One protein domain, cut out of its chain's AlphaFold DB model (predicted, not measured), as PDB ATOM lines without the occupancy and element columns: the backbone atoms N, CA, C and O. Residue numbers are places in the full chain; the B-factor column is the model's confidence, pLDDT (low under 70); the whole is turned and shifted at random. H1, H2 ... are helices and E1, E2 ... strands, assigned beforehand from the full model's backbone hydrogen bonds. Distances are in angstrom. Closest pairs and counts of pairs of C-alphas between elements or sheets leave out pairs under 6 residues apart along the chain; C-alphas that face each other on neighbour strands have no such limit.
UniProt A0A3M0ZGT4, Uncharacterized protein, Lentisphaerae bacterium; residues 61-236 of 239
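What this domain is: This is residues 61 to 236 of the 239 residues of an uncharacterized protein of Lentisphaerae bacterium (UniProt A0A3M0ZGT4). The domain is an elongated sandwich of two antiparallel sheets, with most strands running nearly along its long axis; a curled, twisted six-stranded sheet faces a smaller sheet, E1 E4 E5 E6 E7, and E1 of the smaller sheet comes close to E8 and E9 of the larger. The short helix H1 lies at one end of the sandwich, and the loops of residues 113 to 122 and 187 to 200 lie toward the other. The printed part has 176 residues, with one named helix and eleven named strands in the order E1 to E10, H1, E11, and its class is mostly strand. The larger sheet has the order E8 E9 E10 E2 E3 E11, and the smaller is branched at E4. The whole is compact, with a radius of gyration of the C-alphas of 18.2 A, and spans 61 by 35 by 25 A.

Where its parts are: In the larger sheet, E8 is residues 154 to 162, 25.1 A long; E9 is residues 174 to 186, 33.4 A; E10 is residues 201 to 212, 36.1 A; E2 is residues 72 to 82, 32.6 A; E3 is residues 92 to 98, 19.4 A; and E11 is residues 230 to 235, 17.2 A. In the smaller sheet, E1 is residues 61 to 68, 22.8 A long, and E4 is residues 102 to 112, 32.4 A; E5 is residues 123 to 127, E6 residues 130 to 132 and E7 residues 135 to 137. H1 is residues 215 to 221. C-alpha 61, where E1 begins, is at (28.737, -20.631, 48.632); C-alpha 212, where E10 ends, is at (55.629, -32.148, 42.420); C-alpha 235, where E11 ends, is at (37.080, -30.686, 30.289).

How they stand to each other: In the larger sheet E8 and E11 are the edge strands. E8, E9 and E10 form a meander, each strand the antiparallel neighbour of the one before; N 157 and O 183 are 2.9 A apart, and N 180 and O 204 are 2.9 A apart. E9 bends by 62 degrees at residue 177. E10 and E2 are antiparallel, with N 77 and O 207 at 2.8 A. E2 and E3 form a hairpin, with N 76 and O 94 at 2.8 A, and E3 and E11 are antiparallel, with N 95 and O 232 at 2.8 A. The two sheets form a sandwich, two sheets face to face, with 96 pairs of C-alphas within 10 A, the facing parts 8.6 A centre to centre and the strands of the one at 6 degrees to those of the other. The closest C-alphas of E4 and E9 are those of Ala 108 and Leu 178, 6.6 A apart; those of E1 and E8 are Ser 62 and Ile 160, 6.5 A apart. E1 lies on one side of E4, with N 64 and O 106 at 2.8 A. E5 and E6 lie on the other side, with N 111 and O 125 at 2.8 A and N 105 and O 131 at 2.8 A. E5 runs on into E6 at 30 degrees, and E6 and E7 form a hairpin, with N 132 and O 135 at 2.8 A. H1 is on the larger sheet, over none of its strands; its closest C-alpha to E3 is that of Ile 221, 7.3 A from that of Tyr 97. In H1, 2 of 3 O i to N i+4 pairs are within hydrogen-bond range.

The domain as a whole: The C-alphas of Gly 188 and Asn 224, the two farthest apart, are 63.2 A from each other. The printed part has no cut. The links E7 to E8, E8 to E9 and E9 to E10 are long. The mean pLDDT of the printed part is 75.6; 52 residues are under 70, among them residues 113 to 121, 133 to 141 and 184 to 200.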
ATOM      1  N   TYR A  61      27.293 -20.614  48.871       75.00
ATOM      2  CA  TYR A  61      28.737 -20.631  48.632       75.00
ATOM      3  C   TYR A  61      29.519 -21.146  49.847       75.00
ATOM      4  O   TYR A  61      29.100 -20.976  50.992       75.00
ATOM      5  N   SER A  62      30.667 -21.771  49.592       72.12
ATOM      6  CA  SER A  62      31.665 -22.116  50.612       72.12
ATOM      7  C   SER A  62      33.065 -22.107  50.005       72.12
ATOM      8  O   SER A  62      33.202 -22.340  48.804       72.12
ATOM      9  N   SER A  63      34.098 -21.853  50.812       79.31
ATOM     10  CA  SER A  63      35.487 -21.792  50.352       79.31
ATOM     11  C   SER A  63      36.469 -22.512  51.275       79.31
ATOM     12  O   SER A  63      36.276 -22.607  52.489       79.31
ATOM     13  N   VAL A  64      37.545 -23.025  50.678       76.25
ATOM     14  CA  VAL A  64      38.669 -23.684  51.351       76.25
ATOM     15  C   VAL A  64      39.961 -22.993  50.941       76.25
ATOM     16  O   VAL A  64      40.183 -22.720  49.762       76.25
ATOM     17  N   LYS A  65      40.829 -22.733  51.921       81.94
ATOM     18  CA  LYS A  65      42.186 -22.227  51.695       81.94
ATOM     19  C   LYS A  65      43.183 -23.373  51.800       81.94
ATOM     20  O   LYS A  65      43.126 -24.153  52.747       81.94
ATOM     21  N   ILE A  66      44.095 -23.456  50.843       80.88
ATOM     22  CA  ILE A  66      45.133 -24.480  50.766       80.88
ATOM     23  C   ILE A  66      46.475 -23.770  50.676       80.88
ATOM     24  O   ILE A  66      46.756 -23.071  49.703       80.88
ATOM     25  N   GLU A  67      47.299 -23.944  51.701       82.31
ATOM     26  CA  GLU A  67      48.674 -23.457  51.709       82.31
ATOM     27  C   GLU A  67      49.577 -24.505  51.068       82.31
ATOM     28  O   GLU A  67      49.617 -25.664  51.492       82.31
ATOM     29  N   LEU A  68      50.283 -24.104  50.015       79.38
ATOM     30  CA  LEU A  68      51.142 -24.995  49.254       79.38
ATOM     31  C   LEU A  68      52.578 -24.497  49.291       79.38
ATOM     32  O   LEU A  68      52.861 -23.316  49.103       79.38
ATOM     33  N   GLY A  69      53.490 -25.444  49.514       74.56
ATOM     34  CA  GLY A  69      54.918 -25.190  49.393       74.56
ATOM     35  C   GLY A  69      55.316 -24.864  47.951       74.56
ATOM     36  O   GLY A  69      54.555 -25.077  47.008       74.56
ATOM     37  N   LYS A  70      56.552 -24.396  47.775       81.44
ATOM     38  CA  LYS A  70      57.128 -24.137  46.450       81.44
ATOM     39  C   LYS A  70      57.214 -25.394  45.579       81.44
ATOM     40  O   LYS A  70      57.303 -26.517  46.081       81.44
ATOM     41  N   MET A  71      57.320 -25.171  44.273       83.06
ATOM     42  CA  MET A  71      57.557 -26.200  43.255       83.06
ATOM     43  C   MET A  71      56.463 -27.279  43.170       83.06
ATOM     44  O   MET A  71      56.726 -28.421  42.786       83.06
ATOM     45  N   LYS A  72      55.219 -26.910  43.485       86.75
ATOM     46  CA  LYS A  72      54.054 -27.801  43.420       86.75
ATOM     47  C   LYS A  72      53.192 -27.514  42.204       86.75
ATOM     48  O   LYS A  72      53.143 -26.393  41.705       86.75
ATOM     49  N   LYS A  73      52.446 -28.528  41.777       89.75
ATOM     50  CA  LYS A  73      51.232 -28.339  40.986       89.75
ATOM     51  C   LYS A  73      50.030 -28.855  41.763       89.75
ATOM     52  O   LYS A  73      50.100 -29.924  42.371       89.75
ATOM     53  N   ALA A  74      48.949 -28.092  41.745       89.94
ATOM     54  CA  ALA A  74      47.659 -28.487  42.286       89.94
ATOM     55  C   ALA A  74      46.708 -28.759  41.124       89.94
ATOM     56  O   ALA A  74      46.622 -27.964  40.188       89.94
ATOM     57  N   ILE A  75      46.032 -29.897  41.166       92.31
ATOM     58  CA  ILE A  75      45.061 -30.308  40.162       92.31
ATOM     59  C   ILE A  75      43.709 -30.374  40.856       92.31
ATOM     60  O   ILE A  75      43.499 -31.235  41.708       92.31
ATOM     61  N   PHE A  76      42.819 -29.459  40.504       91.56
ATOM     62  CA  PHE A  76      41.453 -29.417  40.995       91.56
ATOM     63  C   PHE A  76      40.544 -30.134  40.012       91.56
ATOM     64  O   PHE A  76      40.607 -29.881  38.813       91.56
ATOM     65  N   TYR A  77      39.714 -31.027  40.526       91.38
ATOM     66  CA  TYR A  77      38.713 -31.751  39.765       91.38
ATOM     67  C   TYR A  77      37.351 -31.301  40.260       91.38
ATOM     68  O   TYR A  77      36.962 -31.615  41.386       91.38
ATOM     69  N   LYS A  78      36.620 -30.599  39.405       91.81
ATOM     70  CA  LYS A  78      35.200 -30.361  39.591       91.81
ATOM     71  C   LYS A  78      34.448 -31.420  38.807       91.81
ATOM     72  O   LYS A  78      34.497 -31.438  37.581       91.81
ATOM     73  N   LYS A  79      33.736 -32.290  39.511       90.75
ATOM     74  CA  LYS A  79      32.877 -33.307  38.901       90.75
ATOM     75  C   LYS A  79      31.440 -33.017  39.261       90.75
ATOM     76  O   LYS A  79      31.108 -32.978  40.444       90.75
ATOM     77  N   VAL A  80      30.604 -32.821  38.254       90.19
ATOM     78  CA  VAL A  80      29.177 -32.566  38.428       90.19
ATOM     79  C   VAL A  80      28.407 -33.779  37.945       90.19
ATOM     80  O   VAL A  80      28.650 -34.275  36.852       90.19
ATOM     81  N   TYR A  81      27.463 -34.233  38.752       87.62
ATOM     82  CA  TYR A  81      26.611 -35.377  38.486       87.62
ATOM     83  C   TYR A  81      25.153 -34.943  38.526       87.62
ATOM     84  O   TYR A  81      24.783 -34.132  39.373       87.62
ATOM     85  N   LYS A  82      24.319 -35.530  37.671       87.50
ATOM     86  CA  LYS A  82      22.857 -35.471  37.773       87.50
ATOM     87  C   LYS A  82      22.333 -36.898  37.875       87.50
ATOM     88  O   LYS A  82      22.633 -37.723  37.016       87.50
ATOM     89  N   ASN A  83      21.594 -37.195  38.942       81.00
ATOM     90  CA  ASN A  83      21.026 -38.519  39.225       81.00
ATOM     91  C   ASN A  83      22.076 -39.646  39.130       81.00
ATOM     92  O   ASN A  83      21.863 -40.675  38.496       81.00
ATOM     93  N   GLY A  84      23.269 -39.398  39.678       79.00
ATOM     94  CA  GLY A  84      24.381 -40.356  39.688       79.00
ATOM     95  C   GLY A  84      25.164 -40.470  38.378       79.00
ATOM     96  O   GLY A  84      26.193 -41.136  38.359       79.00
ATOM     97  N   THR A  85      24.736 -39.792  37.311       85.69
ATOM     98  CA  THR A  85      25.438 -39.770  36.020       85.69
ATOM     99  C   THR A  85      26.341 -38.543  35.936       85.69
ATOM    100  O   THR A  85      25.882 -37.442  36.248       85.69
ATOM    101  N   LEU A  86      27.608 -38.709  35.538       87.88
ATOM    102  CA  LEU A  86      28.529 -37.583  35.344       87.88
ATOM    103  C   LEU A  86      28.020 -36.683  34.210       87.88
ATOM    104  O   LEU A  86      27.460 -37.145  33.219       87.88
ATOM    105  N   LEU A  87      28.218 -35.378  34.358       89.75
ATOM    106  CA  LEU A  87      27.948 -34.375  33.342       89.75
ATOM    107  C   LEU A  87      29.283 -33.792  32.840       89.75
ATOM    108  O   LEU A  87      29.761 -32.809  33.416       89.75
ATOM    109  N   PRO A  88      29.887 -34.338  31.764       87.88
ATOM    110  CA  PRO A  88      31.190 -33.894  31.255       87.88
ATOM    111  C   PRO A  88      31.241 -32.398  30.933       87.88
ATOM    112  O   PRO A  88      32.154 -31.697  31.342       87.88
ATOM    113  N   LYS A  89      30.187 -31.851  30.309       87.12
ATOM    114  CA  LYS A  89      30.094 -30.413  29.972       87.12
ATOM    115  C   LYS A  89      30.063 -29.472  31.182       87.12
ATOM    116  O   LYS A  89      30.189 -28.263  31.017       87.12
ATOM    117  N   HIS A  90      29.835 -30.011  32.375       88.19
ATOM    118  CA  HIS A  90      29.793 -29.266  33.631       88.19
ATOM    119  C   HIS A  90      30.964 -29.642  34.551       88.19
ATOM    120  O   HIS A  90      31.110 -29.053  35.625       88.19
ATOM    121  N   SER A  91      31.779 -30.609  34.125       90.19
ATOM    122  CA  SER A  91      32.914 -31.151  34.854       90.19
ATOM    123  C   SER A  91      34.210 -30.699  34.200       90.19
ATOM    124  O   SER A  91      34.362 -30.708  32.981       90.19
ATOM    125  N   GLU A  92      35.168 -30.301  35.015       90.12
ATOM    126  CA  GLU A  92      36.416 -29.726  34.537       90.12
ATOM    127  C   GLU A  92      37.557 -30.049  35.486       90.12
ATOM    128  O   GLU A  92      37.384 -30.319  36.682       90.12
ATOM    129  N   LYS A  93      38.751 -29.975  34.926       90.06
ATOM    130  CA  LYS A  93      40.003 -30.123  35.626       90.06
ATOM    131  C   LYS A  93      40.795 -28.836  35.466       90.06
ATOM    132  O   LYS A  93      41.157 -28.459  34.356       90.06
ATOM    133  N   SER A  94      41.107 -28.189  36.582       88.69
ATOM    134  CA  SER A  94      41.959 -27.001  36.619       88.69
ATOM    135  C   SER A  94      43.326 -27.368  37.178       88.69
ATOM    136  O   SER A  94      43.447 -27.859  38.298       88.69
ATOM    137  N   ILE A  95      44.374 -27.134  36.396       89.31
ATOM    138  CA  ILE A  95      45.764 -27.368  36.782       89.31
ATOM    139  C   ILE A  95      46.413 -26.026  37.080       89.31
ATOM    140  O   ILE A  95      46.374 -25.099  36.269       89.31
ATOM    141  N   ILE A  96      47.039 -25.954  38.246       87.44
ATOM    142  CA  ILE A  96      47.684 -24.759  38.761       87.44
ATOM    143  C   ILE A  96      49.129 -25.094  39.067       87.44
ATOM    144  O   ILE A  96      49.410 -25.991  39.862       87.44
ATOM    145  N   TYR A  97      50.040 -24.346  38.461       86.62
ATOM    146  CA  TYR A  97      51.469 -24.486  38.696       86.62
ATOM    147  C   TYR A  97      51.954 -23.384  39.636       86.62
ATOM    148  O   TYR A  97      51.776 -22.199  39.349       86.62
ATOM    149  N   LEU A  98      52.578 -23.781  40.745       84.00
ATOM    150  CA  LEU A  98      53.027 -22.894  41.813       84.00
ATOM    151  C   LEU A  98      54.556 -22.943  41.958       84.00
ATOM    152  O   LEU A  98      55.094 -23.829  42.636       84.00
ATOM    153  N   PRO A  99      55.294 -22.003  41.342       80.75
ATOM    154  CA  PRO A  99      56.748 -21.946  41.495       80.75
ATOM    155  C   PRO A  99      57.190 -21.529  42.902       80.75
ATOM    156  O   PRO A  99      58.272 -21.907  43.350       80.75
ATOM    157  N   THR A 100      56.359 -20.759  43.602       80.75
ATOM    158  CA  THR A 100      56.622 -20.227  44.942       80.75
ATOM    159  C   THR A 100      55.587 -20.729  45.941       80.75
ATOM    160  O   THR A 100      54.604 -21.366  45.567       80.75
ATOM    161  N   GLU A 101      55.824 -20.460  47.222       80.31
ATOM    162  CA  GLU A 101      54.825 -20.688  48.264       80.31
ATOM    163  C   GLU A 101      53.640 -19.753  48.041       80.31
ATOM    164  O   GLU A 101      53.821 -18.540  47.905       80.31
ATOM    165  N   GLN A 102      52.439 -20.321  47.946       79.38
ATOM    166  CA  GLN A 102      51.216 -19.569  47.674       79.38
ATOM    167  C   GLN A 102      50.025 -20.212  48.387       79.38
ATOM    168  O   GLN A 102      49.972 -21.428  48.592       79.38
ATOM    169  N   THR A 103      49.048 -19.377  48.736       82.31
ATOM    170  CA  THR A 103      47.748 -19.819  49.242       82.31
ATOM    171  C   THR A 103      46.754 -19.830  48.090       82.31
ATOM    172  O   THR A 103      46.504 -18.792  47.471       82.31
ATOM    173  N   ILE A 104      46.165 -20.992  47.823       81.38
ATOM    174  CA  ILE A 104      45.055 -21.144  46.885       81.38
ATOM    175  C   ILE A 104      43.746 -21.069  47.670       81.38
ATOM    176  O   ILE A 104      43.613 -21.713  48.708       81.38
ATOM    177  N   THR A 105      42.771 -20.312  47.176       84.31
ATOM    178  CA  THR A 105      41.382 -20.373  47.647       84.31
ATOM    179  C   THR A 105      40.541 -21.070  46.593       84.31
ATOM    180  O   THR A 105      40.531 -20.639  45.447       84.31
ATOM    181  N   VAL A 106      39.829 -22.127  46.964       84.56
ATOM    182  CA  VAL A 106      38.862 -22.794  46.085       84.56
ATOM    183  C   VAL A 106      37.481 -22.657  46.680       84.56
ATOM    184  O   VAL A 106      37.304 -22.898  47.874       84.56
ATOM    185  N   SER A 107      36.515 -22.292  45.846       82.31
ATOM    186  CA  SER A 107      35.124 -22.132  46.255       82.31
ATOM    187  C   SER A 107      34.216 -23.115  45.526       82.31
ATOM    188  O   SER A 107      34.493 -23.502  44.398       82.31
ATOM    189  N   ALA A 108      33.115 -23.493  46.167       82.00
ATOM    190  CA  ALA A 108      31.961 -24.121  45.535       82.00
ATOM    191  C   ALA A 108      30.806 -23.126  45.585       82.00
ATOM    192  O   ALA A 108      30.553 -22.557  46.650       82.00
ATOM    193  N   ILE A 109      30.110 -22.934  44.466       80.19
ATOM    194  CA  ILE A 109      28.956 -22.033  44.385       80.19
ATOM    195  C   ILE A 109      27.801 -22.742  43.676       80.19
ATOM    196  O   ILE A 109      28.017 -23.393  42.655       80.19
ATOM    197  N   ILE A 110      26.588 -22.613  44.219       77.06
ATOM    198  CA  ILE A 110      25.331 -23.001  43.567       77.06
ATOM    199  C   ILE A 110      24.523 -21.730  43.311       77.06
ATOM    200  O   ILE A 110      24.200 -21.022  44.267       77.06
ATOM    201  N   TYR A 111      24.159 -21.484  42.056       77.94
ATOM    202  CA  TYR A 111      23.179 -20.476  41.653       77.94
ATOM    203  C   TYR A 111      21.846 -21.148  41.335       77.94
ATOM    204  O   TYR A 111      21.816 -22.198  40.688       77.94
ATOM    205  N   ASP A 112      20.761 -20.524  41.774       73.25
ATOM    206  CA  ASP A 112      19.392 -21.016  41.652       73.25
ATOM    207  C   ASP A 112      18.501 -19.837  41.250       73.25
ATOM    208  O   ASP A 112      18.426 -18.839  41.965       73.25
ATOM    209  N   SER A 113      17.876 -19.929  40.080       63.19
ATOM    210  CA  SER A 113      17.125 -18.837  39.446       63.19
ATOM    211  C   SER A 113      15.718 -18.632  40.022       63.19
ATOM    212  O   SER A 113      14.965 -17.806  39.485       63.19
ATOM    213  N   ALA A 114      15.364 -19.399  41.065       57.97
ATOM    214  CA  ALA A 114      14.032 -19.494  41.644       57.97
ATOM    215  C   ALA A 114      13.324 -18.126  41.676       57.97
ATOM    216  O   ALA A 114      13.703 -17.213  42.406       57.97
ATOM    217  N   GLU A 115      12.283 -18.036  40.841       49.38
ATOM    218  CA  GLU A 115      11.263 -16.981  40.750       49.38
ATOM    219  C   GLU A 115      11.490 -15.755  39.844       49.38
ATOM    220  O   GLU A 115      10.545 -14.975  39.713       49.38
ATOM    221  N   ARG A 116      12.632 -15.544  39.159       47.38
ATOM    222  CA  ARG A 116      12.817 -14.268  38.404       47.38
ATOM    223  C   ARG A 116      13.308 -14.316  36.961       47.38
ATOM    224  O   ARG A 116      13.141 -13.312  36.271       47.38
ATOM    225  N   ILE A 117      13.842 -15.434  36.477       56.12
ATOM    226  CA  ILE A 117      14.215 -15.587  35.061       56.12
ATOM    227  C   ILE A 117      13.286 -16.638  34.443       56.12
ATOM    228  O   ILE A 117      13.520 -17.830  34.637       56.12
ATOM    229  N   PRO A 118      12.220 -16.238  33.723       54.59
ATOM    230  CA  PRO A 118      11.235 -17.177  33.180       54.59
ATOM    231  C   PRO A 118      11.839 -18.277  32.292       54.59
ATOM    232  O   PRO A 118      11.345 -19.397  32.290       54.59
ATOM    233  N   GLU A 119      12.931 -17.982  31.578       56.03
ATOM    234  CA  GLU A 119      13.633 -18.934  30.698       56.03
ATOM    235  C   GLU A 119      14.493 -19.969  31.454       56.03
ATOM    236  O   GLU A 119      14.852 -21.012  30.897       56.03
ATOM    237  N   ASP A 120      14.802 -19.699  32.726       57.34
ATOM    238  CA  ASP A 120      15.726 -20.483  33.549       57.34
ATOM    239  C   ASP A 120      15.089 -20.972  34.856       57.34
ATOM    240  O   ASP A 120      15.807 -21.533  35.673       57.34
ATOM    241  N   TYR A 121      13.772 -20.819  35.059       62.97
ATOM    242  CA  TYR A 121      13.028 -21.133  36.302       62.97
ATOM    243  C   TYR A 121      13.214 -22.574  36.831       62.97
ATOM    244  O   TYR A 121      12.915 -22.873  37.983       62.97
ATOM    245  N   HIS A 122      13.769 -23.458  36.002       74.12
ATOM    246  CA  HIS A 122      14.158 -24.818  36.352       74.12
ATOM    247  C   HIS A 122      15.628 -25.106  36.051       74.12
ATOM    248  O   HIS A 122      15.965 -26.186  35.574       74.12
ATOM    249  N   LYS A 123      16.521 -24.145  36.264       80.12
ATOM    250  CA  LYS A 123      17.945 -24.337  36.016       80.12
ATOM    251  C   LYS A 123      18.774 -23.890  37.200       80.12
ATOM    252  O   LYS A 123      18.495 -22.883  37.843       80.12
ATOM    253  N   ILE A 124      19.848 -24.631  37.427       81.00
ATOM    254  CA  ILE A 124      20.869 -24.288  38.412       81.00
ATOM    255  C   ILE A 124      22.230 -24.177  37.739       81.00
ATOM    256  O   ILE A 124      22.462 -24.759  36.678       81.00
ATOM    257  N   LYS A 125      23.162 -23.475  38.368       86.00
ATOM    258  CA  LYS A 125      24.552 -23.400  37.912       86.00
ATOM    259  C   LYS A 125      25.471 -23.755  39.067       86.00
ATOM    260  O   LYS A 125      25.277 -23.266  40.176       86.00
ATOM    261  N   MET A 126      26.457 -24.608  38.815       85.88
ATOM    262  CA  MET A 126      27.452 -25.003  39.812       85.88
ATOM    263  C   MET A 126      28.842 -24.587  39.350       85.88
ATOM    264  O   MET A 126      29.274 -24.994  38.270       85.88
ATOM    265  N   GLU A 127      29.542 -23.789  40.154       85.00
ATOM    266  CA  GLU A 127      30.840 -23.210  39.794       85.00
ATOM    267  C   GLU A 127      31.942 -23.540  40.801       85.00
ATOM    268  O   GLU A 127      31.682 -23.706  41.997       85.00
ATOM    269  N   MET A 128      33.182 -23.584  40.295       85.69
ATOM    270  CA  MET A 128      34.407 -23.708  41.087       85.69
ATOM    271  C   MET A 128      35.388 -22.572  40.766       85.69
ATOM    272  O   MET A 128      36.307 -22.744  39.965       85.69
ATOM    273  N   PRO A 129      35.243 -21.395  41.389       83.50
ATOM    274  CA  PRO A 129      36.280 -20.380  41.319       83.50
ATOM    275  C   PRO A 129      37.546 -20.846  42.044       83.50
ATOM    276  O   PRO A 129      37.478 -21.311  43.188       83.50
ATOM    277  N   VAL A 130      38.703 -20.655  41.407       82.56
ATOM    278  CA  VAL A 130      40.010 -20.854  42.044       82.56
ATOM    279  C   VAL A 130      40.796 -19.547  42.058       82.56
ATOM    280  O   VAL A 130      41.151 -19.002  41.015       82.56
ATOM    281  N   GLY A 131      41.057 -19.037  43.260       79.06
ATOM    282  CA  GLY A 131      41.751 -17.782  43.520       79.06
ATOM    283  C   GLY A 131      43.183 -17.970  44.019       79.06
ATOM    284  O   GLY A 131      43.437 -18.801  44.892       79.06
ATOM    285  N   ILE A 132      44.117 -17.168  43.502       77.94
ATOM    286  CA  ILE A 132      45.539 -17.165  43.871       77.94
ATOM    287  C   ILE A 132      46.075 -15.735  43.806       77.94
ATOM    288  O   ILE A 132      46.014 -15.100  42.757       77.94
ATOM    289  N   GLY A 133      46.618 -15.214  44.911       64.38
ATOM    290  CA  GLY A 133      47.293 -13.905  44.910       64.38
ATOM    291  C   GLY A 133      46.445 -12.736  44.381       64.38
ATOM    292  O   GLY A 133      46.995 -11.792  43.830       64.38
ATOM    293  N   GLY A 134      45.114 -12.813  44.505       59.69
ATOM    294  CA  GLY A 134      44.169 -11.815  43.985       59.69
ATOM    295  C   GLY A 134      43.658 -12.068  42.559       59.69
ATOM    296  O   GLY A 134      42.664 -11.461  42.173       59.69
ATOM    297  N   ALA A 135      44.261 -12.985  41.795       64.38
ATOM    298  CA  ALA A 135      43.716 -13.450  40.521       64.38
ATOM    299  C   ALA A 135      42.706 -14.582  40.757       64.38
ATOM    300  O   ALA A 135      42.961 -15.469  41.571       64.38
ATOM    301  N   VAL A 136      41.581 -14.576  40.039       68.06
ATOM    302  CA  VAL A 136      40.555 -15.626  40.110       68.06
ATOM    303  C   VAL A 136      40.382 -16.238  38.728       68.06
ATOM    304  O   VAL A 136      40.124 -15.531  37.758       68.06
ATOM    305  N   SER A 137      40.524 -17.556  38.640       68.62
ATOM    306  CA  SER A 137      40.073 -18.320  37.485       68.62
ATOM    307  C   SER A 137      38.635 -18.743  37.735       68.62
ATOM    308  O   SER A 137      38.349 -19.456  38.700       68.62
ATOM    309  N   THR A 138      37.733 -18.260  36.888       61.62
ATOM    310  CA  THR A 138      36.345 -18.708  36.848       61.62
ATOM    311  C   THR A 138      36.154 -19.632  35.656       61.62
ATOM    312  O   THR A 138      36.594 -19.362  34.538       61.62
ATOM    313  N   SER A 139      35.499 -20.756  35.908       58.50
ATOM    314  CA  SER A 139      35.030 -21.665  34.874       58.50
ATOM    315  C   SER A 139      33.683 -21.205  34.337       58.50
ATOM    316  O   SER A 139      32.756 -21.001  35.129       58.50
ATOM    317  N   SER A 140      33.503 -21.128  33.020       60.44
ATOM    318  CA  SER A 140      32.157 -21.001  32.463       60.44
ATOM    319  C   SER A 140      31.421 -22.331  32.626       60.44
ATOM    320  O   SER A 140      31.691 -23.314  31.944       60.44
ATOM    321  N   SER A 141      30.482 -22.378  33.567       69.69
ATOM    322  CA  SER A 141      29.649 -23.566  33.777       69.69
ATOM    323  C   SER A 141      28.301 -23.369  33.096       69.69
ATOM    324  O   SER A 141      27.636 -22.378  33.396       69.69
ATOM    325  N   PRO A 142      27.866 -24.266  32.197       78.88
ATOM    326  CA  PRO A 142      26.530 -24.163  31.636       78.88
ATOM    327  C   PRO A 142      25.474 -24.372  32.727       78.88
ATOM    328  O   PRO A 142      25.707 -25.064  33.724       78.88
ATOM    329  N   TRP A 143      24.297 -23.792  32.507       85.19
ATOM    330  CA  TRP A 143      23.109 -24.053  33.313       85.19
ATOM    331  C   TRP A 143      22.670 -25.518  33.176       85.19
ATOM    332  O   TRP A 143      22.676 -26.076  32.078       85.19
ATOM    333  N   ILE A 144      22.298 -26.140  34.291       86.38
ATOM    334  CA  ILE A 144      21.836 -27.527  34.391       86.38
ATOM    335  C   ILE A 144      20.320 -27.505  34.523       86.38
ATOM    336  O   ILE A 144      19.801 -26.918  35.469       86.38
ATOM    337  N   ASP A 145      19.628 -28.165  33.598       85.31
ATOM    338  CA  ASP A 145      18.176 -28.315  33.643       85.31
ATOM    339  C   ASP A 145      17.749 -29.277  34.764       85.31
ATOM    340  O   ASP A 145      18.169 -30.441  34.822       85.31
ATOM    341  N   VAL A 146      16.895 -28.772  35.645       80.81
ATOM    342  CA  VAL A 146      16.272 -29.447  36.781       80.81
ATOM    343  C   VAL A 146      14.739 -29.414  36.681       80.81
ATOM    344  O   VAL A 146      14.066 -29.581  37.687       80.81
ATOM    345  N   SER A 147      14.160 -29.244  35.488       76.50
ATOM    346  CA  SER A 147      12.697 -29.187  35.255       76.50
ATOM    347  C   SER A 147      11.928 -30.438  35.670       76.50
ATOM    348  O   SER A 147      10.754 -30.369  36.030       76.50
ATOM    349  N   GLU A 148      12.600 -31.585  35.696       72.31
ATOM    350  CA  GLU A 148      12.049 -32.832  36.230       72.31
ATOM    351  C   GLU A 148      11.862 -32.779  37.765       72.31
ATOM    352  O   GLU A 148      11.091 -33.562  38.327       72.31
ATOM    353  N   MET A 149      12.517 -31.833  38.453       72.06
ATOM    354  CA  MET A 149      12.324 -31.548  39.877       72.06
ATOM    355  C   MET A 149      11.070 -30.692  40.057       72.06
ATOM    356  O   MET A 149      11.088 -29.484  39.845       72.06
ATOM    357  N   ASN A 150       9.959 -31.315  40.453       62.75
ATOM    358  CA  ASN A 150       8.713 -30.600  40.725       62.75
ATOM    359  C   ASN A 150       8.713 -30.031  42.169       62.75
ATOM    360  O   ASN A 150       8.517 -30.815  43.102       62.75
ATOM    361  N   PRO A 151       8.886 -28.707  42.379       60.16
ATOM    362  CA  PRO A 151       8.913 -28.104  43.719       60.16
ATOM    363  C   PRO A 151       7.613 -28.309  44.513       60.16
ATOM    364  O   PRO A 151       7.643 -28.362  45.737       60.16
ATOM    365  N   ASP A 152       6.466 -28.474  43.846       59.84
ATOM    366  CA  ASP A 152       5.174 -28.655  44.522       59.84
ATOM    367  C   ASP A 152       5.012 -30.068  45.103       59.84
ATOM    368  O   ASP A 152       4.263 -30.286  46.061       59.84
ATOM    369  N   LYS A 153       5.702 -31.056  44.518       57.88
ATOM    370  CA  LYS A 153       5.655 -32.464  44.949       57.88
ATOM    371  C   LYS A 153       6.754 -32.825  45.944       57.88
ATOM    372  O   LYS A 153       6.629 -33.836  46.640       57.88
ATOM    373  N   PHE A 154       7.816 -32.032  46.004       58.06
ATOM    374  CA  PHE A 154       9.059 -32.406  46.656       58.06
ATOM    375  C   PHE A 154       9.661 -31.255  47.452       58.06
ATOM    376  O   PHE A 154       9.603 -30.107  47.033       58.06
ATOM    377  N   ASP A 155      10.284 -31.574  48.585       60.91
ATOM    378  CA  ASP A 155      11.048 -30.572  49.329       60.91
ATOM    379  C   ASP A 155      12.415 -30.395  48.658       60.91
ATOM    380  O   ASP A 155      13.157 -31.370  48.475       60.91
ATOM    381  N   ILE A 156      12.727 -29.165  48.248       66.31
ATOM    382  CA  ILE A 156      13.993 -28.841  47.592       66.31
ATOM    383  C   ILE A 156      15.023 -28.520  48.670       66.31
ATOM    384  O   ILE A 156      14.920 -27.530  49.391       66.31
ATOM    385  N   SER A 157      16.071 -29.340  48.731       68.19
ATOM    386  CA  SER A 157      17.238 -29.086  49.568       68.19
ATOM    387  C   SER A 157      18.420 -28.640  48.715       68.19
ATOM    388  O   SER A 157      18.786 -29.298  47.739       68.19
ATOM    389  N   LYS A 158      19.046 -27.533  49.111       74.62
ATOM    390  CA  LYS A 158      20.348 -27.111  48.597       74.62
ATOM    391  C   LYS A 158      21.322 -26.925  49.745       74.62
ATOM    392  O   LYS A 158      20.950 -26.411  50.801       74.62
ATOM    393  N   GLY A 159      22.563 -27.340  49.540       66.88
ATOM    394  CA  GLY A 159      23.577 -27.237  50.574       66.88
ATOM    395  C   GLY A 159      24.983 -27.429  50.045       66.88
ATOM    396  O   GLY A 159      25.218 -28.111  49.046       66.88
ATOM    397  N   ILE A 160      25.931 -26.831  50.755       70.56
ATOM    398  CA  ILE A 160      27.355 -27.035  50.526       70.56
ATOM    399  C   ILE A 160      27.957 -27.554  51.821       70.56
ATOM    400  O   ILE A 160      27.846 -26.928  52.873       70.56
ATOM    401  N   ILE A 161      28.575 -28.722  51.733       67.38
ATOM    402  CA  ILE A 161      29.303 -29.361  52.814       67.38
ATOM    403  C   ILE A 161      30.779 -29.129  52.533       67.38
ATOM    404  O   ILE A 161      31.330 -29.628  51.550       67.38
ATOM    405  N   THR A 162      31.425 -28.369  53.408       67.12
ATOM    406  CA  THR A 162      32.881 -28.343  53.452       67.12
ATOM    407  C   THR A 162      33.351 -29.599  54.147       67.12
ATOM    408  O   THR A 162      32.990 -29.821  55.300       67.12
ATOM    409  N   MET A 163      34.157 -30.407  53.464       62.78
ATOM    410  CA  MET A 163      34.843 -31.518  54.105       62.78
ATOM    411  C   MET A 163      36.061 -30.922  54.814       62.78
ATOM    412  O   MET A 163      36.974 -30.436  54.142       62.78
ATOM    413  N   PRO A 164      36.095 -30.884  56.157       51.56
ATOM    414  CA  PRO A 164      37.213 -30.317  56.881       51.56
ATOM    415  C   PRO A 164      38.343 -31.347  56.850       51.56
ATOM    416  O   PRO A 164      38.602 -32.031  57.838       51.56
ATOM    417  N   HIS A 165      39.019 -31.504  55.711       54.50
ATOM    418  CA  HIS A 165      40.323 -32.158  55.709       54.50
ATOM    419  C   HIS A 165      41.275 -31.239  56.483       54.50
ATOM    420  O   HIS A 165      41.918 -30.364  55.917       54.50
ATOM    421  N   GLN A 166      41.308 -31.389  57.810       51.25
ATOM    422  CA  GLN A 166      42.107 -30.568  58.734       51.25
ATOM    423  C   GLN A 166      43.594 -30.963  58.739       51.25
ATOM    424  O   GLN A 166      44.358 -30.526  59.596       51.25
ATOM    425  N   GLY A 167      44.004 -31.830  57.812       58.91
ATOM    426  CA  GLY A 167      45.335 -32.409  57.755       58.91
ATOM    427  C   GLY A 167      46.124 -31.984  56.525       58.91
ATOM    428  O   GLY A 167      45.629 -31.351  55.595       58.91
ATOM    429  N   ARG A 168      47.387 -32.407  56.500       67.12
ATOM    430  CA  ARG A 168      48.222 -32.316  55.305       67.12
ATOM    431  C   ARG A 168      47.569 -33.120  54.177       67.12
ATOM    432  O   ARG A 168      47.112 -34.241  54.390       67.12
ATOM    433  N   ILE A 169      47.518 -32.552  52.978       77.88
ATOM    434  CA  ILE A 169      47.184 -33.308  51.769       77.88
ATOM    435  C   ILE A 169      48.481 -33.982  51.314       77.88
ATOM    436  O   ILE A 169      49.466 -33.307  50.999       77.88
ATOM    437  N   ASP A 170      48.506 -35.311  51.347       76.31
ATOM    438  CA  ASP A 170      49.664 -36.082  50.898       76.31
ATOM    439  C   ASP A 170      49.888 -35.908  49.393       76.31
ATOM    440  O   ASP A 170      48.945 -35.818  48.602       76.31
ATOM    441  N   LEU A 171      51.157 -35.912  48.981       81.81
ATOM    442  CA  LEU A 171      51.516 -35.848  47.567       81.81
ATOM    443  C   LEU A 171      50.948 -37.051  46.807       81.81
ATOM    444  O   LEU A 171      51.009 -38.185  47.283       81.81
ATOM    445  N   ASN A 172      50.447 -36.793  45.600       83.25
ATOM    446  CA  ASN A 172      49.830 -37.766  44.694       83.25
ATOM    447  C   ASN A 172      48.605 -38.490  45.280       83.25
ATOM    448  O   ASN A 172      48.200 -39.529  44.762       83.25
ATOM    449  N   LYS A 173      48.010 -37.963  46.358       84.06
ATOM    450  CA  LYS A 173      46.704 -38.412  46.838       84.06
ATOM    451  C   LYS A 173      45.642 -37.402  46.445       84.06
ATOM    452  O   LYS A 173      45.832 -36.194  46.581       84.06
ATOM    453  N   LYS A 174      44.511 -37.924  45.978       87.31
ATOM    454  CA  LYS A 174      43.323 -37.129  45.702       87.31
ATOM    455  C   LYS A 174      42.476 -37.020  46.969       87.31
ATOM    456  O   LYS A 174      42.210 -38.034  47.611       87.31
ATOM    457  N   VAL A 175      42.072 -35.806  47.324       83.69
ATOM    458  CA  VAL A 175      41.269 -35.508  48.518       83.69
ATOM    459  C   VAL A 175      40.071 -34.654  48.123       83.69
ATOM    460  O   VAL A 175      40.199 -33.730  47.328       83.69
ATOM    461  N   MET A 176      38.904 -34.958  48.682       82.88
ATOM    462  CA  MET A 176      37.683 -34.173  48.500       82.88
ATOM    463  C   MET A 176      37.686 -32.961  49.441       82.88
ATOM    464  O   MET A 176      37.924 -33.109  50.638       82.88
ATOM    465  N   LEU A 177      37.421 -31.769  48.905       80.81
ATOM    466  CA  LEU A 177      37.437 -30.499  49.641       80.81
ATOM    467  C   LEU A 177      36.030 -30.007  49.974       80.81
ATOM    468  O   LEU A 177      35.733 -29.626  51.105       80.81
ATOM    469  N   LEU A 178      35.168 -29.983  48.963       79.50
ATOM    470  CA  LEU A 178      33.829 -29.416  49.032       79.50
ATOM    471  C   LEU A 178      32.863 -30.347  48.303       79.50
ATOM    472  O   LEU A 178      33.201 -30.960  47.291       79.50
ATOM    473  N   CYS A 179      31.649 -30.420  48.823       79.00
ATOM    474  CA  CYS A 179      30.523 -31.107  48.217       79.00
ATOM    475  C   CYS A 179      29.370 -30.126  48.124       79.00
ATOM    476  O   CYS A 179      28.912 -29.632  49.150       79.00
ATOM    477  N   ALA A 180      28.873 -29.865  46.926       80.75
ATOM    478  CA  ALA A 180      27.661 -29.085  46.739       80.75
ATOM    479  C   ALA A 180      26.550 -30.019  46.263       80.75
ATOM    480  O   ALA A 180      26.787 -30.884  45.423       80.75
ATOM    481  N   HIS A 181      25.345 -29.869  46.794       78.38
ATOM    482  CA  HIS A 181      24.188 -30.623  46.337       78.38
ATOM    483  C   HIS A 181      22.991 -29.702  46.155       78.38
ATOM    484  O   HIS A 181      22.769 -28.767  46.925       78.38
ATOM    485  N   TYR A 182      22.214 -30.012  45.131       79.06
ATOM    486  CA  TYR A 182      20.903 -29.457  44.869       79.06
ATOM    487  C   TYR A 182      19.998 -30.632  44.545       79.06
ATOM    488  O   TYR A 182      20.258 -31.356  43.587       79.06
ATOM    489  N   GLY A 183      18.974 -30.887  45.342       73.50
ATOM    490  CA  GLY A 183      18.179 -32.079  45.123       73.50
ATOM    491  C   GLY A 183      16.869 -32.092  45.866       73.50
ATOM    492  O   GLY A 183      16.674 -31.433  46.889       73.50
ATOM    493  N   VAL A 184      15.987 -32.894  45.304       65.94
ATOM    494  CA  VAL A 184      14.622 -33.105  45.731       65.94
ATOM    495  C   VAL A 184      14.562 -34.321  46.649       65.94
ATOM    496  O   VAL A 184      15.105 -35.379  46.332       65.94
ATOM    497  N   ARG A 185      13.857 -34.179  47.774       58.78
ATOM    498  CA  ARG A 185      13.488 -35.297  48.651       58.78
ATOM    499  C   ARG A 185      11.984 -35.496  48.622       58.78
ATOM    500  O   ARG A 185      11.217 -34.526  48.571       58.78
ATOM    501  N   LYS A 186      11.536 -36.749  48.698       55.88
ATOM    502  CA  LYS A 186      10.117 -37.032  48.900       55.88
ATOM    503  C   LYS A 186       9.700 -36.499  50.270       55.88
ATOM    504  O   LYS A 186      10.362 -36.729  51.282       55.88
ATOM    505  N   LYS A 187       8.595 -35.754  50.303       54.41
ATOM    506  CA  LYS A 187       8.071 -35.165  51.538       54.41
ATOM    507  C   LYS A 187       7.790 -36.275  52.560       54.41
ATOM    508  O   LYS A 187       6.934 -37.121  52.319       54.41
ATOM    509  N   GLY A 188       8.501 -36.252  53.688       50.72
ATOM    510  CA  GLY A 188       8.349 -37.230  54.774       50.72
ATOM    511  C   GLY A 188       9.505 -38.221  54.948       50.72
ATOM    512  O   GLY A 188       9.494 -38.956  55.932       50.72
ATOM    513  N   GLU A 189      10.514 -38.222  54.075       53.22
ATOM    514  CA  GLU A 189      11.740 -39.012  54.269       53.22
ATOM    515  C   GLU A 189      12.771 -38.204  55.080       53.22
ATOM    516  O   GLU A 189      13.090 -37.053  54.767       53.22
ATOM    517  N   ALA A 190      13.234 -38.771  56.199       43.41
ATOM    518  CA  ALA A 190      14.105 -38.094  57.156       43.41
ATOM    519  C   ALA A 190      15.515 -37.816  56.595       43.41
ATOM    520  O   ALA A 190      15.972 -38.404  55.620       43.41
ATOM    521  N   ARG A 191      16.204 -36.863  57.235       47.16
ATOM    522  CA  ARG A 191      17.470 -36.246  56.813       47.16
ATOM    523  C   ARG A 191      18.668 -37.208  56.806       47.16
ATOM    524  O   ARG A 191      19.510 -37.131  57.694       47.16
ATOM    525  N   GLU A 192      18.820 -38.026  55.773       44.38
ATOM    526  CA  GLU A 192      20.129 -38.612  55.454       44.38
ATOM    527  C   GLU A 192      20.941 -37.643  54.579       44.38
ATOM    528  O   GLU A 192      20.393 -36.947  53.719       44.38
ATOM    529  N   MET A 193      22.240 -37.498  54.863       43.25
ATOM    530  CA  MET A 193      23.126 -36.496  54.239       43.25
ATOM    531  C   MET A 193      23.431 -36.774  52.758       43.25
ATOM    532  O   MET A 193      23.993 -35.917  52.082       43.25
ATOM    533  N   PHE A 194      23.010 -37.929  52.244       51.53
ATOM    534  CA  PHE A 194      23.177 -38.347  50.860       51.53
ATOM    535  C   PHE A 194      21.839 -38.909  50.378       51.53
ATOM    536  O   PHE A 194      21.348 -39.846  51.002       51.53
ATOM    537  N   PRO A 195      21.201 -38.337  49.344       47.81
ATOM    538  CA  PRO A 195      19.986 -38.928  48.810       47.81
ATOM    539  C   PRO A 195      20.325 -40.308  48.238       47.81
ATOM    540  O   PRO A 195      21.237 -40.448  47.419       47.81
ATOM    541  N   GLU A 196      19.613 -41.327  48.717       50.09
ATOM    542  CA  GLU A 196      19.570 -42.648  48.100       50.09
ATOM    543  C   GLU A 196      19.152 -42.533  46.621       50.09
ATOM    544  O   GLU A 196      18.651 -41.506  46.165       50.09
ATOM    545  N   LYS A 197      19.380 -43.610  45.862       48.56
ATOM    546  CA  LYS A 197      19.245 -43.709  44.395       48.56
ATOM    547  C   LYS A 197      17.912 -43.222  43.800       48.56
ATOM    548  O   LYS A 197      17.863 -42.974  42.598       48.56
ATOM    549  N   ASP A 198      16.872 -43.066  44.609       50.25
ATOM    550  CA  ASP A 198      15.526 -42.709  44.176       50.25
ATOM    551  C   ASP A 198      15.226 -41.226  44.455       50.25
ATOM    552  O   ASP A 198      14.446 -40.863  45.333       50.25
ATOM    553  N   GLY A 199      15.857 -40.336  43.686       57.25
ATOM    554  CA  GLY A 199      15.603 -38.898  43.755       57.25
ATOM    555  C   GLY A 199      16.192 -38.131  42.575       57.25
ATOM    556  O   GLY A 199      17.132 -38.588  41.927       57.25
ATOM    557  N   PHE A 200      15.647 -36.942  42.306       68.75
ATOM    558  CA  PHE A 200      16.266 -36.006  41.375       68.75
ATOM    559  C   PHE A 200      17.288 -35.157  42.132       68.75
ATOM    560  O   PHE A 200      16.916 -34.347  42.984       68.75
ATOM    561  N   TYR A 201      18.571 -35.320  41.826       78.69
ATOM    562  CA  TYR A 201      19.639 -34.551  42.455       78.69
ATOM    563  C   TYR A 201      20.728 -34.171  41.460       78.69
ATOM    564  O   TYR A 201      21.073 -34.923  40.549       78.69
ATOM    565  N   VAL A 202      21.302 -32.999  41.674       86.12
ATOM    566  CA  VAL A 202      22.554 -32.554  41.086       86.12
ATOM    567  C   VAL A 202      23.574 -32.445  42.211       86.12
ATOM    568  O   VAL A 202      23.306 -31.863  43.263       86.12
ATOM    569  N   TYR A 203      24.745 -33.024  42.003       86.69
ATOM    570  CA  TYR A 203      25.812 -33.082  42.992       86.69
ATOM    571  C   TYR A 203      27.137 -32.678  42.354       86.69
ATOM    572  O   TYR A 203      27.492 -33.186  41.296       86.69
ATOM    573  N   MET A 204      27.880 -31.791  43.006       88.69
ATOM    574  CA  MET A 204      29.233 -31.408  42.622       88.69
ATOM    575  C   MET A 204      30.226 -31.865  43.689       88.69
ATOM    576  O   MET A 204      30.147 -31.439  44.842       88.69
ATOM    577  N   SER A 205      31.187 -32.688  43.276       89.00
ATOM    578  CA  SER A 205      32.383 -33.027  44.049       89.00
ATOM    579  C   SER A 205      33.530 -32.129  43.600       89.00
ATOM    580  O   SER A 205      33.841 -32.083  42.404       89.00
ATOM    581  N   LEU A 206      34.156 -31.426  44.544       88.38
ATOM    582  CA  LEU A 206      35.413 -30.722  44.317       88.38
ATOM    583  C   LEU A 206      36.547 -31.480  44.997       88.38
ATOM    584  O   LEU A 206      36.607 -31.568  46.226       88.38
ATOM    585  N   GLU A 207      37.459 -32.009  44.193       89.81
ATOM    586  CA  GLU A 207      38.603 -32.799  44.638       89.81
ATOM    587  C   GLU A 207      39.903 -32.081  44.272       89.81
ATOM    588  O   GLU A 207      39.971 -31.365  43.277       89.81
ATOM    589  N   VAL A 208      40.960 -32.299  45.045       90.12
ATOM    590  CA  VAL A 208      42.300 -31.789  44.750       90.12
ATOM    591  C   VAL A 208      43.324 -32.908  44.807       90.12
ATOM    592  O   VAL A 208      43.258 -33.790  45.663       90.12
ATOM    593  N   GLU A 209      44.299 -32.853  43.912       91.38
ATOM    594  CA  GLU A 209      45.508 -33.665  43.949       91.38
ATOM    595  C   GLU A 209      46.733 -32.747  43.868       91.38
ATOM    596  O   GLU A 209      46.845 -31.920  42.962       91.38
ATOM    597  N   ILE A 210      47.668 -32.887  44.811       89.56
ATOM    598  CA  ILE A 210      48.916 -32.110  44.824       89.56
ATOM    599  C   ILE A 210      50.055 -32.994  44.340       89.56
ATOM    600  O   ILE A 210      50.255 -34.095  44.856       89.56
ATOM    601  N   LYS A 211      50.853 -32.494  43.399       89.88
ATOM    602  CA  LYS A 211      52.040 -33.181  42.881       89.88
ATOM    603  C   LYS A 211      53.255 -32.268  42.909       89.88
ATOM    604  O   LYS A 211      53.138 -31.043  42.947       89.88
ATOM    605  N   GLU A 212      54.430 -32.875  42.835       88.69
ATOM    606  CA  GLU A 212      55.629 -32.148  42.420       88.69
ATOM    607  C   GLU A 212      55.517 -31.767  40.942       88.69
ATOM    608  O   GLU A 212      54.898 -32.480  40.141       88.69
ATOM    609  N   MET A 213      56.148 -30.657  40.569       88.06
ATOM    610  CA  MET A 213      56.320 -30.318  39.161       88.06
ATOM    611  C   MET A 213      57.443 -31.137  38.532       88.06
ATOM    612  O   MET A 213      58.524 -31.304  39.101       88.06
ATOM    613  N   THR A 214      57.200 -31.631  37.323       88.25
ATOM    614  CA  THR A 214      58.243 -32.269  36.514       88.25
ATOM    615  C   THR A 214      59.209 -31.226  35.946       88.25
ATOM    616  O   THR A 214      58.876 -30.047  35.827       88.25
ATOM    617  N   LYS A 215      60.407 -31.656  35.527       86.44
ATOM    618  CA  LYS A 215      61.389 -30.763  34.882       86.44
ATOM    619  C   LYS A 215      60.828 -30.056  33.647       86.44
ATOM    620  O   LYS A 215      61.178 -28.907  33.399       86.44
ATOM    621  N   ASP A 216      59.971 -30.725  32.881       87.00
ATOM    622  CA  ASP A 216      59.381 -30.138  31.680       87.00
ATOM    623  C   ASP A 216      58.240 -29.171  32.002       87.00
ATOM    624  O   ASP A 216      58.106 -28.155  31.328       87.00
ATOM    625  N   GLU A 217      57.468 -29.412  33.064       87.50
ATOM    626  CA  GLU A 217      56.493 -28.438  33.577       87.50
ATOM    627  C   GLU A 217      57.177 -27.202  34.160       87.50
ATOM    628  O   GLU A 217      56.719 -26.088  33.922       87.50
ATOM    629  N   LEU A 218      58.319 -27.374  34.835       83.44
ATOM    630  CA  LEU A 218      59.126 -26.252  35.310       83.44
ATOM    631  C   LEU A 218      59.531 -25.341  34.147       83.44
ATOM    632  O   LEU A 218      59.352 -24.137  34.235       83.44
ATOM    633  N   LYS A 219      59.979 -25.881  33.009       83.69
ATOM    634  CA  LYS A 219      60.317 -25.041  31.842       83.69
ATOM    635  C   LYS A 219      59.142 -24.182  31.355       83.69
ATOM    636  O   LYS A 219      59.382 -23.102  30.830       83.69
ATOM    637  N   LYS A 220      57.893 -24.636  31.531       81.25
ATOM    638  CA  LYS A 220      56.691 -23.902  31.092       81.25
ATOM    639  C   LYS A 220      56.400 -22.670  31.950       81.25
ATOM    640  O   LYS A 220      55.831 -21.714  31.439       81.25
ATOM    641  N   ILE A 221      56.779 -22.689  33.227       82.56
ATOM    642  CA  ILE A 221      56.455 -21.625  34.191       82.56
ATOM    643  C   ILE A 221      57.577 -20.605  34.388       82.56
ATOM    644  O   ILE A 221      57.423 -19.700  35.198       82.56
ATOM    645  N   TYR A 222      58.707 -20.736  33.695       80.25
ATOM    646  CA  TYR A 222      59.749 -19.710  33.688       80.25
ATOM    647  C   TYR A 222      59.642 -18.895  32.403       80.25
ATOM    648  O   TYR A 222      59.931 -19.394  31.315       80.25
ATOM    649  N   ARG A 223      59.260 -17.622  32.526       74.56
ATOM    650  CA  ARG A 223      59.213 -16.674  31.407       74.56
ATOM    651  C   ARG A 223      60.238 -15.579  31.665       74.56
ATOM    652  O   ARG A 223      60.231 -14.964  32.719       74.56
ATOM    653  N   ASN A 224      61.146 -15.355  30.715       78.44
ATOM    654  CA  ASN A 224      62.237 -14.376  30.840       78.44
ATOM    655  C   ASN A 224      63.146 -14.584  32.074       78.44
ATOM    656  O   ASN A 224      63.732 -13.634  32.579       78.44
ATOM    657  N   GLY A 225      63.269 -15.824  32.561       76.81
ATOM    658  CA  GLY A 225      64.044 -16.148  33.765       76.81
ATOM    659  C   GLY A 225      63.280 -15.976  35.080       76.81
ATOM    660  O   GLY A 225      63.797 -16.368  36.124       76.81
ATOM    661  N   GLU A 226      62.041 -15.481  35.038       81.75
ATOM    662  CA  GLU A 226      61.204 -15.292  36.219       81.75
ATOM    663  C   GLU A 226      60.122 -16.378  36.321       81.75
ATOM    664  O   GLU A 226      59.495 -16.734  35.314       81.75
ATOM    665  N   PRO A 227      59.893 -16.932  37.524       81.12
ATOM    666  CA  PRO A 227      58.812 -17.875  37.750       81.12
ATOM    667  C   PRO A 227      57.447 -17.177  37.694       81.12
ATOM    668  O   PRO A 227      57.225 -16.180  38.376       81.12
ATOM    669  N   MET A 228      56.498 -17.751  36.958       81.94
ATOM    670  CA  MET A 228      55.114 -17.285  36.881       81.94
ATOM    671  C   MET A 228      54.122 -18.381  37.287       81.94
ATOM    672  O   MET A 228      54.290 -19.549  36.941       81.94
ATOM    673  N   THR A 229      53.063 -18.003  38.005       78.94
ATOM    674  CA  THR A 229      51.917 -18.894  38.237       78.94
ATOM    675  C   THR A 229      51.164 -19.086  36.922       78.94
ATOM    676  O   THR A 229      50.851 -18.114  36.235       78.94
ATOM    677  N   LEU A 230      50.857 -20.337  36.576       80.44
ATOM    678  CA  LEU A 230      50.033 -20.679  35.414       80.44
ATOM    679  C   LEU A 230      48.776 -21.414  35.865       80.44
ATOM    680  O   LEU A 230      48.853 -22.308  36.709       80.44
ATOM    681  N   ILE A 231      47.645 -21.054  35.261       80.81
ATOM    682  CA  ILE A 231      46.357 -21.724  35.434       80.81
ATOM    683  C   ILE A 231      45.898 -22.199  34.057       80.81
ATOM    684  O   ILE A 231      45.876 -21.418  33.106       80.81
ATOM    685  N   SER A 232      45.547 -23.475  33.948       82.38
ATOM    686  CA  SER A 232      44.944 -24.062  32.749       82.38
ATOM    687  C   SER A 232      43.739 -24.902  33.144       82.38
ATOM    688  O   SER A 232      43.838 -25.656  34.110       82.38
ATOM    689  N   SER A 233      42.651 -24.827  32.381       79.69
ATOM    690  CA  SER A 233      41.464 -25.663  32.579       79.69
ATOM    691  C   SER A 233      41.206 -26.526  31.349       79.69
ATOM    692  O   SER A 233      41.395 -26.071  30.220       79.69
ATOM    693  N   GLU A 234      40.777 -27.763  31.573       81.50
ATOM    694  CA  GLU A 234      40.378 -28.725  30.545       81.50
ATOM    695  C   GLU A 234      39.093 -29.451  30.969       81.50
ATOM    696  O   GLU A 234      38.830 -29.603  32.164       81.50
ATOM    697  N   SER A 235      38.275 -29.881  30.007       78.12
ATOM    698  CA  SER A 235      37.080 -30.686  30.289       78.12
ATOM    699  C   SER A 235      37.470 -32.050  30.864       78.12
ATOM    700  O   SER A 235      38.519 -32.595  30.519       78.12
ATOM    701  N   ILE A 236      36.624 -32.612  31.729       79.31
ATOM    702  CA  ILE A 236      36.744 -34.017  32.137       79.31
ATOM    703  C   ILE A 236      35.819 -34.831  31.238       79.31
ATOM    704  O   ILE A 236      34.599 -34.740  31.376       79.31
TER     705      ILE A 236